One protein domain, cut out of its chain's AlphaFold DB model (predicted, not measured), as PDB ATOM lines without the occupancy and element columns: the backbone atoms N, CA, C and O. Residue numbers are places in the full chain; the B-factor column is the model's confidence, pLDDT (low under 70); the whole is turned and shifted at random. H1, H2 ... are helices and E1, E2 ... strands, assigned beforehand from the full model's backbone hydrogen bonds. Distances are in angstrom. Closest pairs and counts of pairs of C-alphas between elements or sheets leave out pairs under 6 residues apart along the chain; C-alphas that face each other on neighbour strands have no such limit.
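Overview. This is residues 26 to 117 of the 120 residues of an uncharacterized protein of Nonomuraea sp. KC401 (UniProt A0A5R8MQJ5). With little regular structure, this is a long two-stranded ribbon, E1 and E2, with helix H2 running on from one end and a loop folding back from H2 to E2. The long unnamed stretch 26 to 53, its C-alphas 5 to 21 A from the mean of all C-alphas, winds over the ribbon as far as its middle, and short H1 follows it, set off from the ribbon toward the end far from H2. The printed part has 92 residues, in order H1, E1, H2, E2; the class is mixed, with 34 residues in named elements. It is loose, radius of gyration of the C-alphas 17.8 A, spanning 55 by 25 by 22 A.

Along the chain. H1 is residues 54 to 57, from C-alpha 54 at (158.248, 188.234, 83.023). E1 is residues 68 to 76, 22.2 A; H2 is 77 to 88, 16.3 A; E2 is 102 to 110, 21.0 A, ending at C-alpha 110 (162.780, 185.963, 99.940).

Arrangement. E1 and E2 are antiparallel at 161 degrees; N 70 and O 108 are within hydrogen-bond range at 2.8 A. E1 bends by 66 degrees at residue 73, E2 by 77 degrees at residue 105. The closest C-alphas of H2 and E2, those of Leu 77 and Ala 102, are 5.9 A apart. H1 is apart from H2 and E2. In H2 every O i to N i+4 pair is within hydrogen-bond range; H1 is too short for one.

Size, cuts and confidence. The C-alphas farthest apart, of Pro 62 and Gly 89, are 56.4 A apart. The printed part has no cut. The link H2 to E2 is long; residues 91 to 95 and 97 to 98 are under pLDDT 70.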
ATOM      1  N   LEU A  26     167.099 203.175  98.396       91.12
ATOM      2  CA  LEU A  26     166.559 202.087  97.587       91.12
ATOM      3  C   LEU A  26     167.291 201.962  96.247       91.12
ATOM      4  O   LEU A  26     167.650 202.979  95.642       91.12
ATOM      5  N   PRO A  27     167.473 200.728  95.740       92.62
ATOM      6  CA  PRO A  27     167.988 200.533  94.398       92.62
ATOM      7  C   PRO A  27     166.995 201.097  93.375       92.62
ATOM      8  O   PRO A  27     165.775 201.079  93.566       92.62
ATOM      9  N   ARG A  28     167.523 201.623  92.269       92.88
ATOM     10  CA  ARG A  28     166.700 202.195  91.201       92.88
ATOM     11  C   ARG A  28     165.883 201.093  90.530       92.88
ATOM     12  O   ARG A  28     166.416 200.035  90.226       92.88
ATOM     13  N   VAL A  29     164.613 201.375  90.237       95.38
ATOM     14  CA  VAL A  29     163.768 200.491  89.423       95.38
ATOM     15  C   VAL A  29     164.384 200.341  88.032       95.38
ATOM     16  O   VAL A  29     164.402 201.292  87.247       95.38
ATOM     17  N   ASP A  30     164.870 199.139  87.747       96.81
ATOM     18  CA  ASP A  30     165.383 198.723  86.450       96.81
ATOM     19  C   ASP A  30     164.989 197.259  86.187       96.81
ATOM     20  O   ASP A  30     165.722 196.326  86.520       96.81
ATOM     21  N   PRO A  31     163.819 197.028  85.568       95.50
ATOM     22  CA  PRO A  31     163.373 195.687  85.218       95.50
ATOM     23  C   PRO A  31     164.218 195.024  84.132       95.50
ATOM     24  O   PRO A  31     163.968 193.856  83.823       95.50
ATOM     25  N   ARG A  32     165.123 195.762  83.469       94.50
ATOM     26  CA  ARG A  32     165.929 195.282  82.340       94.50
ATOM     27  C   ARG A  32     167.314 194.823  82.765       94.50
ATOM     28  O   ARG A  32     167.831 193.965  82.054       94.50
ATOM     29  N   ASP A  33     167.831 195.277  83.907       94.69
ATOM     30  CA  ASP A  33     169.136 194.858  84.435       94.69
ATOM     31  C   ASP A  33     169.307 193.335  84.370       94.69
ATOM     32  O   ASP A  33     168.419 192.581  84.767       94.69
ATOM     33  N   GLU A  34     170.419 192.867  83.808       89.56
ATOM     34  CA  GLU A  34     170.634 191.448  83.519       89.56
ATOM     35  C   GLU A  34     170.898 190.600  84.770       89.56
ATOM     36  O   GLU A  34     170.656 189.390  84.744       89.56
ATOM     37  N   ARG A  35     171.407 191.209  85.846       88.06
ATOM     38  CA  ARG A  35     171.887 190.512  87.048       88.06
ATOM     39  C   ARG A  35     170.990 190.758  88.251       88.06
ATOM     40  O   ARG A  35     170.643 189.805  88.944       88.06
ATOM     41  N   GLU A  36     170.610 192.007  88.477       92.94
ATOM     42  CA  GLU A  36     169.885 192.473  89.660       92.94
ATOM     43  C   GLU A  36     168.664 193.312  89.246       92.94
ATOM     44  O   GLU A  36     168.576 194.497  89.568       92.94
ATOM     45  N   PRO A  37     167.699 192.729  88.508       95.56
ATOM     46  CA  PRO A  37     166.524 193.465  88.068       95.56
ATOM     47  C   PRO A  37     165.665 193.903  89.255       95.56
ATOM     48  O   PRO A  37     165.285 193.096  90.109       95.56
ATOM     49  N   VAL A  38     165.296 195.181  89.263       96.81
ATOM     50  CA  VAL A  38     164.480 195.791  90.318       96.81
ATOM     51  C   VAL A  38     163.098 196.104  89.769       96.81
ATOM     52  O   VAL A  38     162.951 196.822  88.778       96.81
ATOM     53  N   PHE A  39     162.072 195.593  90.442       96.06
ATOM     54  CA  PHE A  39     160.676 195.770  90.061       96.06
ATOM     55  C   PHE A  39     159.950 196.624  91.097       96.06
ATOM     56  O   PHE A  39     160.091 196.415  92.300       96.06
ATOM     57  N   GLN A  40     159.131 197.561  90.625       94.56
ATOM     58  CA  GLN A  40     158.163 198.229  91.484       94.56
ATOM     59  C   GLN A  40     156.964 197.302  91.700       94.56
ATOM     60  O   GLN A  40     156.338 196.862  90.737       94.56
ATOM     61  N   VAL A  41     156.632 197.029  92.961       92.69
ATOM     62  CA  VAL A  41     155.454 196.237  93.327       92.69
ATOM     63  C   VAL A  41     154.229 197.146  93.386       92.69
ATOM     64  O   VAL A  41     154.262 198.211  94.002       92.69
ATOM     65  N   ALA A  42     153.141 196.711  92.755       91.38
ATOM     66  CA  ALA A  42     151.845 197.379  92.788       91.38
ATOM     67  C   ALA A  42     150.755 196.382  93.195       91.38
ATOM     68  O   ALA A  42     150.848 195.191  92.901       91.38
ATOM     69  N   ALA A  43     149.711 196.871  93.865       90.69
ATOM     70  CA  ALA A  43     148.578 196.036  94.246       90.69
ATOM     71  C   ALA A  43     147.923 195.409  93.001       90.69
ATOM     72  O   ALA A  43     147.629 196.108  92.033       90.69
ATOM     73  N   GLY A  44     147.707 194.092  93.034       92.25
ATOM     74  CA  GLY A  44     147.116 193.330  91.929       92.25
ATOM     75  C   GLY A  44     148.071 192.988  90.779       92.25
ATOM     76  O   GLY A  44     147.662 192.283  89.859       92.25
ATOM     77  N   ALA A  45     149.325 193.448  90.813       93.81
ATOM     78  CA  ALA A  45     150.350 193.000  89.877       93.81
ATOM     79  C   ALA A  45     151.001 191.701  90.370       93.81
ATOM     80  O   ALA A  45     151.151 191.503  91.575       93.81
ATOM     81  N   LEU A  46     151.428 190.852  89.429       96.12
ATOM     82  CA  LEU A  46     152.205 189.660  89.755       96.12
ATOM     83  C   LEU A  46     153.550 190.052  90.372       96.12
ATOM     84  O   LEU A  46     154.239 190.949  89.877       96.12
ATOM     85  N   LEU A  47     153.940 189.342  91.420       96.19
ATOM     86  CA  LEU A  47     155.232 189.458  92.071       96.19
ATOM     87  C   LEU A  47     156.307 188.695  91.286       96.19
ATOM     88  O   LEU A  47     155.996 187.769  90.535       96.19
ATOM     89  N   PRO A  48     157.596 189.034  91.470       95.50
ATOM     90  CA  PRO A  48     158.679 188.426  90.705       95.50
ATOM     91  C   PRO A  48     158.781 186.898  90.779       95.50
ATOM     92  O   PRO A  48     159.255 186.295  89.815       95.50
ATOM     93  N   TRP A  49     158.337 186.294  91.884       95.19
ATOM     94  CA  TRP A  49     158.291 184.845  92.124       95.19
ATOM     95  C   TRP A  49     157.001 184.165  91.648       95.19
ATOM     96  O   TRP A  49     156.905 182.941  91.663       95.19
ATOM     97  N   GLU A  50     155.983 184.925  91.242       96.38
ATOM     98  CA  GLU A  50     154.712 184.345  90.822       96.38
ATOM     99  C   GLU A  50     154.766 183.831  89.381       96.38
ATOM    100  O   GLU A  50     155.408 184.401  88.488       96.38
ATOM    101  N   ALA A  51     154.040 182.738  89.141       93.81
ATOM    102  CA  ALA A  51     153.920 182.147  87.820       93.81
ATOM    103  C   ALA A  51     153.364 183.170  86.817       93.81
ATOM    104  O   ALA A  51     152.372 183.851  87.066       93.81
ATOM    105  N   GLY A  52     154.011 183.268  85.655       94.31
ATOM    106  CA  GLY A  52     153.629 184.212  84.604       94.31
ATOM    107  C   GLY A  52     154.315 185.577  84.690       94.31
ATOM    108  O   GLY A  52     154.280 186.309  83.696       94.31
ATOM    109  N   HIS A  53     155.006 185.903  85.788       96.06
ATOM    110  CA  HIS A  53     155.802 187.128  85.853       96.06
ATOM    111  C   HIS A  53     156.940 187.106  84.803       96.06
ATOM    112  O   HIS A  53     157.606 186.078  84.647       96.06
ATOM    113  N   PRO A  54     157.230 188.213  84.083       93.31
ATOM    114  CA  PRO A  54     158.248 188.234  83.023       93.31
ATOM    115  C   PRO A  54     159.646 187.778  83.461       93.31
ATOM    116  O   PRO A  54     160.378 187.199  82.659       93.31
ATOM    117  N   LEU A  55     160.007 187.997  84.731       94.69
ATOM    118  CA  LEU A  55     161.285 187.550  85.295       94.69
ATOM    119  C   LEU A  55     161.470 186.028  85.199       94.69
ATOM    120  O   LEU A  55     162.576 185.571  84.926       94.69
ATOM    121  N   GLN A  56     160.387 185.258  85.340       91.94
ATOM    122  CA  GLN A  56     160.414 183.791  85.311       91.94
ATOM    123  C   GLN A  56     160.841 183.228  83.946       91.94
ATOM    124  O   GLN A  56     161.223 182.069  83.834       91.94
ATOM    125  N   ARG A  57     160.812 184.049  82.887       91.31
ATOM    126  CA  ARG A  57     161.265 183.664  81.540       91.31
ATOM    127  C   ARG A  57     162.759 183.895  81.322       91.31
ATOM    128  O   ARG A  57     163.281 183.535  80.268       91.31
ATOM    129  N   ARG A  58     163.448 184.539  82.267       92.75
ATOM    130  CA  ARG A  58     164.872 184.842  82.125       92.75
ATOM    131  C   ARG A  58     165.716 183.613  82.416       92.75
ATOM    132  O   ARG A  58     165.516 182.920  83.408       92.75
ATOM    133  N   ARG A  59     166.709 183.380  81.560       89.50
ATOM    134  CA  ARG A  59     167.668 182.297  81.751       89.50
ATOM    135  C   ARG A  59     168.611 182.643  82.900       89.50
ATOM    136  O   ARG A  59     169.363 183.608  82.809       89.50
ATOM    137  N   ILE A  60     168.608 181.812  83.932       90.06
ATOM    138  CA  ILE A  60     169.608 181.839  85.000       90.06
ATOM    139  C   ILE A  60     170.729 180.838  84.706       90.06
ATOM    140  O   ILE A  60     170.590 179.937  83.871       90.06
ATOM    141  N   ARG A  61     171.885 181.026  85.349       89.75
ATOM    142  CA  ARG A  61     173.010 180.086  85.226       89.75
ATOM    143  C   ARG A  61     172.629 178.728  85.841       89.75
ATOM    144  O   ARG A  61     171.820 178.705  86.766       89.75
ATOM    145  N   PRO A  62     173.207 177.607  85.370       92.25
ATOM    146  CA  PRO A  62     172.991 176.308  86.005       92.25
ATOM    147  C   PRO A  62     173.323 176.351  87.502       92.25
ATOM    148  O   PRO A  62     174.269 177.033  87.897       92.25
ATOM    149  N   ASN A  63     172.568 175.605  88.313       92.81
ATOM    150  CA  ASN A  63     172.729 175.512  89.773       92.81
ATOM    151  C   ASN A  63     172.566 176.846  90.530       92.81
ATOM    152  O   ASN A  63     173.107 177.010  91.619       92.81
ATOM    153  N   MET A  64     171.836 177.801  89.955       92.56
ATOM    154  CA  MET A  64     171.420 179.036  90.620       92.56
ATOM    155  C   MET A  64     169.898 179.062  90.749       92.56
ATOM    156  O   MET A  64     169.193 178.440  89.960       92.56
ATOM    157  N   THR A  65     169.421 179.827  91.723       92.88
ATOM    158  CA  THR A  65     168.007 180.130  91.961       92.88
ATOM    159  C   THR A  65     167.853 181.636  92.157       92.88
ATOM    160  O   THR A  65     168.828 182.329  92.479       92.88
ATOM    161  N   TRP A  66     166.649 182.165  91.948       93.62
ATOM    162  CA  TRP A  66     166.366 183.550  92.301       93.62
ATOM    163  C   TRP A  66     166.306 183.714  93.819       93.62
ATOM    164  O   TRP A  66     165.641 182.971  94.533       93.62
ATOM    165  N   ARG A  67     166.968 184.759  94.308       94.56
ATOM    166  CA  ARG A  67     166.767 185.286  95.655       94.56
ATOM    167  C   ARG A  67     166.358 186.739  95.525       94.56
ATOM    168  O   ARG A  67     167.020 187.503  94.826       94.56
ATOM    169  N   TYR A  68     165.291 187.114  96.209       95.50
ATOM    170  CA  TYR A  68     164.747 188.463  96.159       95.50
ATOM    171  C   TYR A  68     165.066 189.223  97.438       95.50
ATOM    172  O   TYR A  68     165.193 188.635  98.513       95.50
ATOM    173  N   ILE A  69     165.146 190.545  97.314       96.00
ATOM    174  CA  ILE A  69     165.107 191.475  98.439       96.00
ATOM    175  C   ILE A  69     163.801 192.251  98.320       96.00
ATOM    176  O   ILE A  69     163.571 192.933  97.321       96.00
ATOM    177  N   VAL A  70     162.940 192.135  99.325       95.50
ATOM    178  CA  VAL A  70     161.686 192.884  99.403       95.50
ATOM    179  C   VAL A  70     161.884 194.063 100.337       95.50
ATOM    180  O   VAL A  70     162.164 193.875 101.520       95.50
ATOM    181  N   TYR A  71     161.707 195.267  99.804       94.75
ATOM    182  CA  TYR A  71     161.713 196.507 100.570       94.75
ATOM    183  C   TYR A  71     160.280 196.874 100.952       94.75
ATOM    184  O   TYR A  71     159.421 197.022 100.080       94.75
ATOM    185  N   GLY A  72     160.015 197.003 102.250       92.50
ATOM    186  CA  GLY A  72     158.681 197.274 102.780       92.50
ATOM    187  C   GLY A  72     158.615 198.562 103.591       92.50
ATOM    188  O   GLY A  72     159.600 199.006 104.175       92.50
ATOM    189  N   GLY A  73     157.433 199.183 103.611       91.38
ATOM    190  CA  GLY A  73     157.253 200.491 104.242       91.38
ATOM    191  C   GLY A  73     158.070 201.573 103.542       91.38
ATOM    192  O   GLY A  73     158.830 202.277 104.191       91.38
ATOM    193  N   VAL A  74     157.971 201.661 102.215       92.06
ATOM    194  CA  VAL A  74     158.714 202.654 101.429       92.06
ATOM    195  C   VAL A  74     158.177 204.061 101.705       92.06
ATOM    196  O   VAL A  74     156.976 204.303 101.579       92.06
ATOM    197  N   PHE A  75     159.060 205.001 102.039       89.88
ATOM    198  CA  PHE A  75     158.725 206.401 102.300       89.88
ATOM    199  C   PHE A  75     159.710 207.353 101.616       89.88
ATOM    200  O   PHE A  75     160.838 206.988 101.298       89.88
ATOM    201  N   GLN A  76     159.263 208.589 101.380       90.12
ATOM    202  CA  GLN A  76     160.090 209.660 100.817       90.12
ATOM    203  C   GLN A  76     160.757 210.435 101.951       90.12
ATOM    204  O   GLN A  76     160.065 210.893 102.869       90.12
ATOM    205  N   LEU A  77     162.078 210.599 101.882       86.19
ATOM    206  CA  LEU A  77     162.866 211.265 102.922       86.19
ATOM    207  C   LEU A  77     162.452 212.727 103.092       86.19
ATOM    208  O   LEU A  77     162.343 213.220 104.214       86.19
ATOM    209  N   GLU A  78     162.107 213.397 101.995       86.50
ATOM    210  CA  GLU A  78     161.656 214.788 102.001       86.50
ATOM    211  C   GLU A  78     160.342 214.947 102.771       86.50
ATOM    212  O   GLU A  78     160.167 215.916 103.505       86.50
ATOM    213  N   ARG A  79     159.423 213.978 102.649       88.94
ATOM    214  CA  ARG A  79     158.138 214.019 103.365       88.94
ATOM    215  C   ARG A  79     158.327 213.845 104.867       88.94
ATOM    216  O   ARG A  79     157.680 214.548 105.637       88.94
ATOM    217  N   VAL A  80     159.207 212.930 105.273       86.94
ATOM    218  CA  VAL A  80     159.534 212.723 106.691       86.94
ATOM    219  C   VAL A  80     160.200 213.968 107.262       86.94
ATOM    220  O   VAL A  80     159.806 214.428 108.328       86.94
ATOM    221  N   ARG A  81     161.140 214.568 106.526       82.50
ATOM    222  CA  ARG A  81     161.793 215.812 106.937       82.50
ATOM    223  C   ARG A  81     160.787 216.942 107.163       82.50
ATOM    224  O   ARG A  81     160.784 217.522 108.243       82.50
ATOM    225  N   VAL A  82     159.917 217.217 106.188       86.69
ATOM    226  CA  VAL A  82     158.881 218.261 106.314       86.69
ATOM    227  C   VAL A  82     157.972 217.991 107.515       86.69
ATOM    228  O   VAL A  82     157.627 218.910 108.251       86.69
ATOM    229  N   LEU A  83     157.600 216.729 107.749       89.38
ATOM    230  CA  LEU A  83     156.798 216.355 108.914       89.38
ATOM    231  C   LEU A  83     157.528 216.655 110.232       89.38
ATOM    232  O   LEU A  83     156.922 217.213 111.141       89.38
ATOM    233  N   LEU A  84     158.812 216.306 110.336       85.38
ATOM    234  CA  LEU A  84     159.612 216.560 111.536       85.38
ATOM    235  C   LEU A  84     159.800 218.060 111.788       85.38
ATOM    236  O   LEU A  84     159.615 218.502 112.919       85.38
ATOM    237  N   GLU A  85     160.093 218.844 110.749       85.44
ATOM    238  CA  GLU A  85     160.212 220.306 110.847       85.44
ATOM    239  C   GLU A  85     158.891 220.954 111.297       85.44
ATOM    240  O   GLU A  85     158.900 221.862 112.123       85.44
ATOM    241  N   ASN A  86     157.742 220.451 110.831       86.88
ATOM    242  CA  ASN A  86     156.432 220.947 111.267       86.88
ATOM    243  C   ASN A  86     156.131 220.645 112.745       86.88
ATOM    244  O   ASN A  86     155.416 221.411 113.388       86.88
ATOM    245  N   VAL A  87     156.629 219.525 113.277       90.38
ATOM    246  CA  VAL A  87     156.351 219.089 114.658       90.38
ATOM    247  C   VAL A  87     157.329 219.703 115.658       90.38
ATOM    248  O   VAL A  87     156.916 220.119 116.739       90.38
ATOM    249  N   PHE A  88     158.616 219.755 115.313       84.25
ATOM    250  CA  PHE A  88     159.687 220.165 116.227       84.25
ATOM    251  C   PHE A  88     160.241 221.567 115.940       84.25
ATOM    252  O   PHE A  88     161.036 222.078 116.727       84.25
ATOM    253  N   GLY A  89     159.806 222.201 114.849       80.88
ATOM    254  CA  GLY A  89     160.381 223.440 114.339       80.88
ATOM    255  C   GLY A  89     161.586 223.194 113.421       80.88
ATOM    256  O   GLY A  89     162.084 222.067 113.314       80.88
ATOM    257  N   PRO A  90     162.064 224.240 112.728       76.38
ATOM    258  CA  PRO A  90     163.253 224.141 111.891       76.38
ATOM    259  C   PRO A  90     164.483 223.807 112.745       76.38
ATOM    260  O   PRO A  90     164.694 224.386 113.811       76.38
ATOM    261  N   GLY A  91     165.301 222.868 112.266       67.88
ATOM    262  CA  GLY A  91     166.595 222.556 112.872       67.88
ATOM    263  C   GLY A  91     167.623 223.684 112.684       67.88
ATOM    264  O   GLY A  91     167.357 224.645 111.959       67.88
ATOM    265  N   PRO A  92     168.811 223.577 113.312       68.94
ATOM    266  CA  PRO A  92     169.910 224.512 113.068       68.94
ATOM    267  C   PRO A  92     170.256 224.564 111.575       68.94
ATOM    268  O   PRO A  92     170.127 223.554 110.878       68.94
ATOM    269  N   GLU A  93     170.698 225.730 111.093       63.31
ATOM    270  CA  GLU A  93     171.128 225.890 109.702       63.31
ATOM    271  C   GLU A  93     172.177 224.833 109.357       63.31
ATOM    272  O   GLU A  93     173.269 224.792 109.926       63.31
ATOM    273  N   ASN A  94     171.812 223.955 108.426       65.62
ATOM    274  CA  ASN A  94     172.697 222.946 107.889       65.62
ATOM    275  C   ASN A  94     172.961 223.275 106.418       65.62
ATOM    276  O   ASN A  94     172.026 223.357 105.619       65.62
ATOM    277  N   PHE A  95     174.231 223.493 106.083       60.44
ATOM    278  CA  PHE A  95     174.669 223.819 104.726       60.44
ATOM    279  C   PHE A  95     174.814 222.577 103.837       60.44
ATOM    280  O   PHE A  95     174.923 222.711 102.616       60.44
ATOM    281  N   ASP A  96     174.774 221.375 104.420       73.38
ATOM    282  CA  ASP A  96     174.797 220.133 103.659       73.38
ATOM    283  C   ASP A  96     173.450 219.873 102.978       73.38
ATOM    284  O   ASP A  96     172.366 220.096 103.528       73.38
ATOM    285  N   ARG A  97     173.510 219.340 101.752       66.62
ATOM    286  CA  ARG A  97     172.304 218.931 101.033       66.62
ATOM    287  C   ARG A  97     171.644 217.784 101.792       66.62
ATOM    288  O   ARG A  97     172.218 216.704 101.908       66.62
ATOM    289  N   ALA A  98     170.408 218.006 102.235       69.62
ATOM    290  CA  ALA A  98     169.611 216.963 102.863       69.62
ATOM    291  C   ALA A  98     169.519 215.718 101.954       69.62
ATOM    292  O   ALA A  98     169.351 215.884 100.737       69.62
ATOM    293  N   PRO A  99     169.592 214.496 102.517       71.75
ATOM    294  CA  PRO A  99     169.349 213.265 101.774       71.75
ATOM    295  C   PRO A  99     168.023 213.339 101.009       71.75
ATOM    296  O   PRO A  99     167.019 213.816 101.542       71.75
ATOM    297  N   GLN A 100     168.034 212.883  99.758       76.44
ATOM    298  CA  GLN A 100     166.870 212.888  98.872       76.44
ATOM    299  C   GLN A 100     166.545 211.475  98.391       76.44
ATOM    300  O   GLN A 100     167.434 210.626  98.287       76.44
ATOM    301  N   GLY A 101     165.280 211.253  98.049       85.44
ATOM    302  CA  GLY A 101     164.777 210.002  97.497       85.44
ATOM    303  C   GLY A 101     164.002 209.144  98.494       85.44
ATOM    304  O   GLY A 101     163.515 209.601  99.529       85.44
ATOM    305  N   ALA A 102     163.862 207.867  98.139       89.38
ATOM    306  CA  ALA A 102     163.071 206.909  98.891       89.38
ATOM    307  C   ALA A 102     163.946 205.978  99.731       89.38
ATOM    308  O   ALA A 102     164.999 205.517  99.280       89.38
ATOM    309  N   SER A 103     163.447 205.648 100.916       90.81
ATOM    310  CA  SER A 103     163.966 204.566 101.747       90.81
ATOM    311  C   SER A 103     162.835 203.633 102.184       90.81
ATOM    312  O   SER A 103     161.682 203.838 101.801       90.81
ATOM    313  N   ALA A 104     163.152 202.586 102.941       91.06
ATOM    314  CA  ALA A 104     162.210 201.584 103.422       91.06
ATOM    315  C   ALA A 104     162.388 201.333 104.921       91.06
ATOM    316  O   ALA A 104     163.500 201.389 105.440       91.06
ATOM    317  N   LEU A 105     161.288 201.013 105.606       88.50
ATOM    318  CA  LEU A 105     161.306 200.622 107.018       88.50
ATOM    319  C   LEU A 105     162.035 199.293 107.245       88.50
ATOM    320  O   LEU A 105     162.583 199.072 108.321       88.50
ATOM    321  N   PHE A 106     162.013 198.397 106.257       87.50
ATOM    322  CA  PHE A 106     162.729 197.129 106.322       87.50
ATOM    323  C   PHE A 106     163.086 196.597 104.934       87.50
ATOM    324  O   PHE A 106     162.460 196.940 103.926       87.50
ATOM    325  N   ALA A 107     164.060 195.691 104.918       91.94
ATOM    326  CA  ALA A 107     164.381 194.831 103.793       91.94
ATOM    327  C   ALA A 107     164.379 193.371 104.263       91.94
ATOM    328  O   ALA A 107     164.830 193.072 105.367       91.94
ATOM    329  N   MET A 108     163.863 192.464 103.437       92.50
ATOM    330  CA  MET A 108     163.774 191.041 103.766       92.50
ATOM    331  C   MET A 108     164.186 190.184 102.577       92.50
ATOM    332  O   MET A 108     163.796 190.456 101.442       92.50
ATOM    333  N   LEU A 109     164.947 189.126 102.850       96.31
ATOM    334  CA  LEU A 109     165.299 188.125 101.852       96.31
ATOM    335  C   LEU A 109     164.140 187.154 101.629       96.31
ATOM    336  O   LEU A 109     163.522 186.679 102.581       96.31
ATOM    337  N   VAL A 110     163.873 186.844 100.364       96.38
ATOM    338  CA  VAL A 110     162.780 185.963  99.940       96.38
ATOM    339  C   VAL A 110     163.298 184.947  98.913       96.38
ATOM    340  O   VAL A 110     164.117 185.294  98.058       96.38
ATOM    341  N   THR A 111     162.863 183.690  99.024       95.56
ATOM    342  CA  THR A 111     163.230 182.583  98.117       95.56
ATOM    343  C   THR A 111     162.559 182.693  96.748       95.56
ATOM    344  O   THR A 111     161.665 183.520  96.557       95.56
ATOM    345  N   GLU A 112     162.941 181.823  95.804       94.69
ATOM    346  CA  GLU A 112     162.318 181.759  94.475       94.69
ATOM    347  C   GLU A 112     160.810 181.482  94.510       94.69
ATOM    348  O   GLU A 112     160.097 181.889  93.601       94.69
ATOM    349  N   GLU A 113     160.315 180.856  95.579       94.44
ATOM    350  CA  GLU A 113     158.899 180.539  95.791       94.44
ATOM    351  C   GLU A 113     158.150 181.601  96.609       94.44
ATOM    352  O   GLU A 113     157.010 181.375  97.020       94.44
ATOM    353  N   GLY A 114     158.778 182.741  96.907       94.75
ATOM    354  CA  GLY A 114     158.125 183.811  97.659       94.75
ATOM    355  C   GLY A 114     158.091 183.596  99.174       94.75
ATOM    356  O   GLY A 114     157.268 184.205  99.858       94.75
ATOM    357  N   ARG A 115     158.960 182.739  99.730       95.75
ATOM    358  CA  ARG A 115     159.027 182.498 101.183       95.75
ATOM    359  C   ARG A 115     160.110 183.356 101.842       95.75
ATOM    360  O   ARG A 115     161.211 183.428 101.304       95.75
ATOM    361  N   PRO A 116     159.859 183.971 103.011       95.00
ATOM    362  CA  PRO A 116     160.908 184.644 103.771       95.00
ATOM    363  C   PRO A 116     162.066 183.704 104.125       95.00
ATOM    364  O   PRO A 116     161.846 182.600 104.626       95.00
ATOM    365  N   LEU A 117     163.298 184.163 103.917       91.81
ATOM    366  CA  LEU A 117     164.501 183.516 104.432       91.81
ATOM    367  C   LEU A 117     164.754 184.018 105.857       91.81
ATOM    368  O   LEU A 117     165.189 185.150 106.060       91.81
TER     369      LEU A 117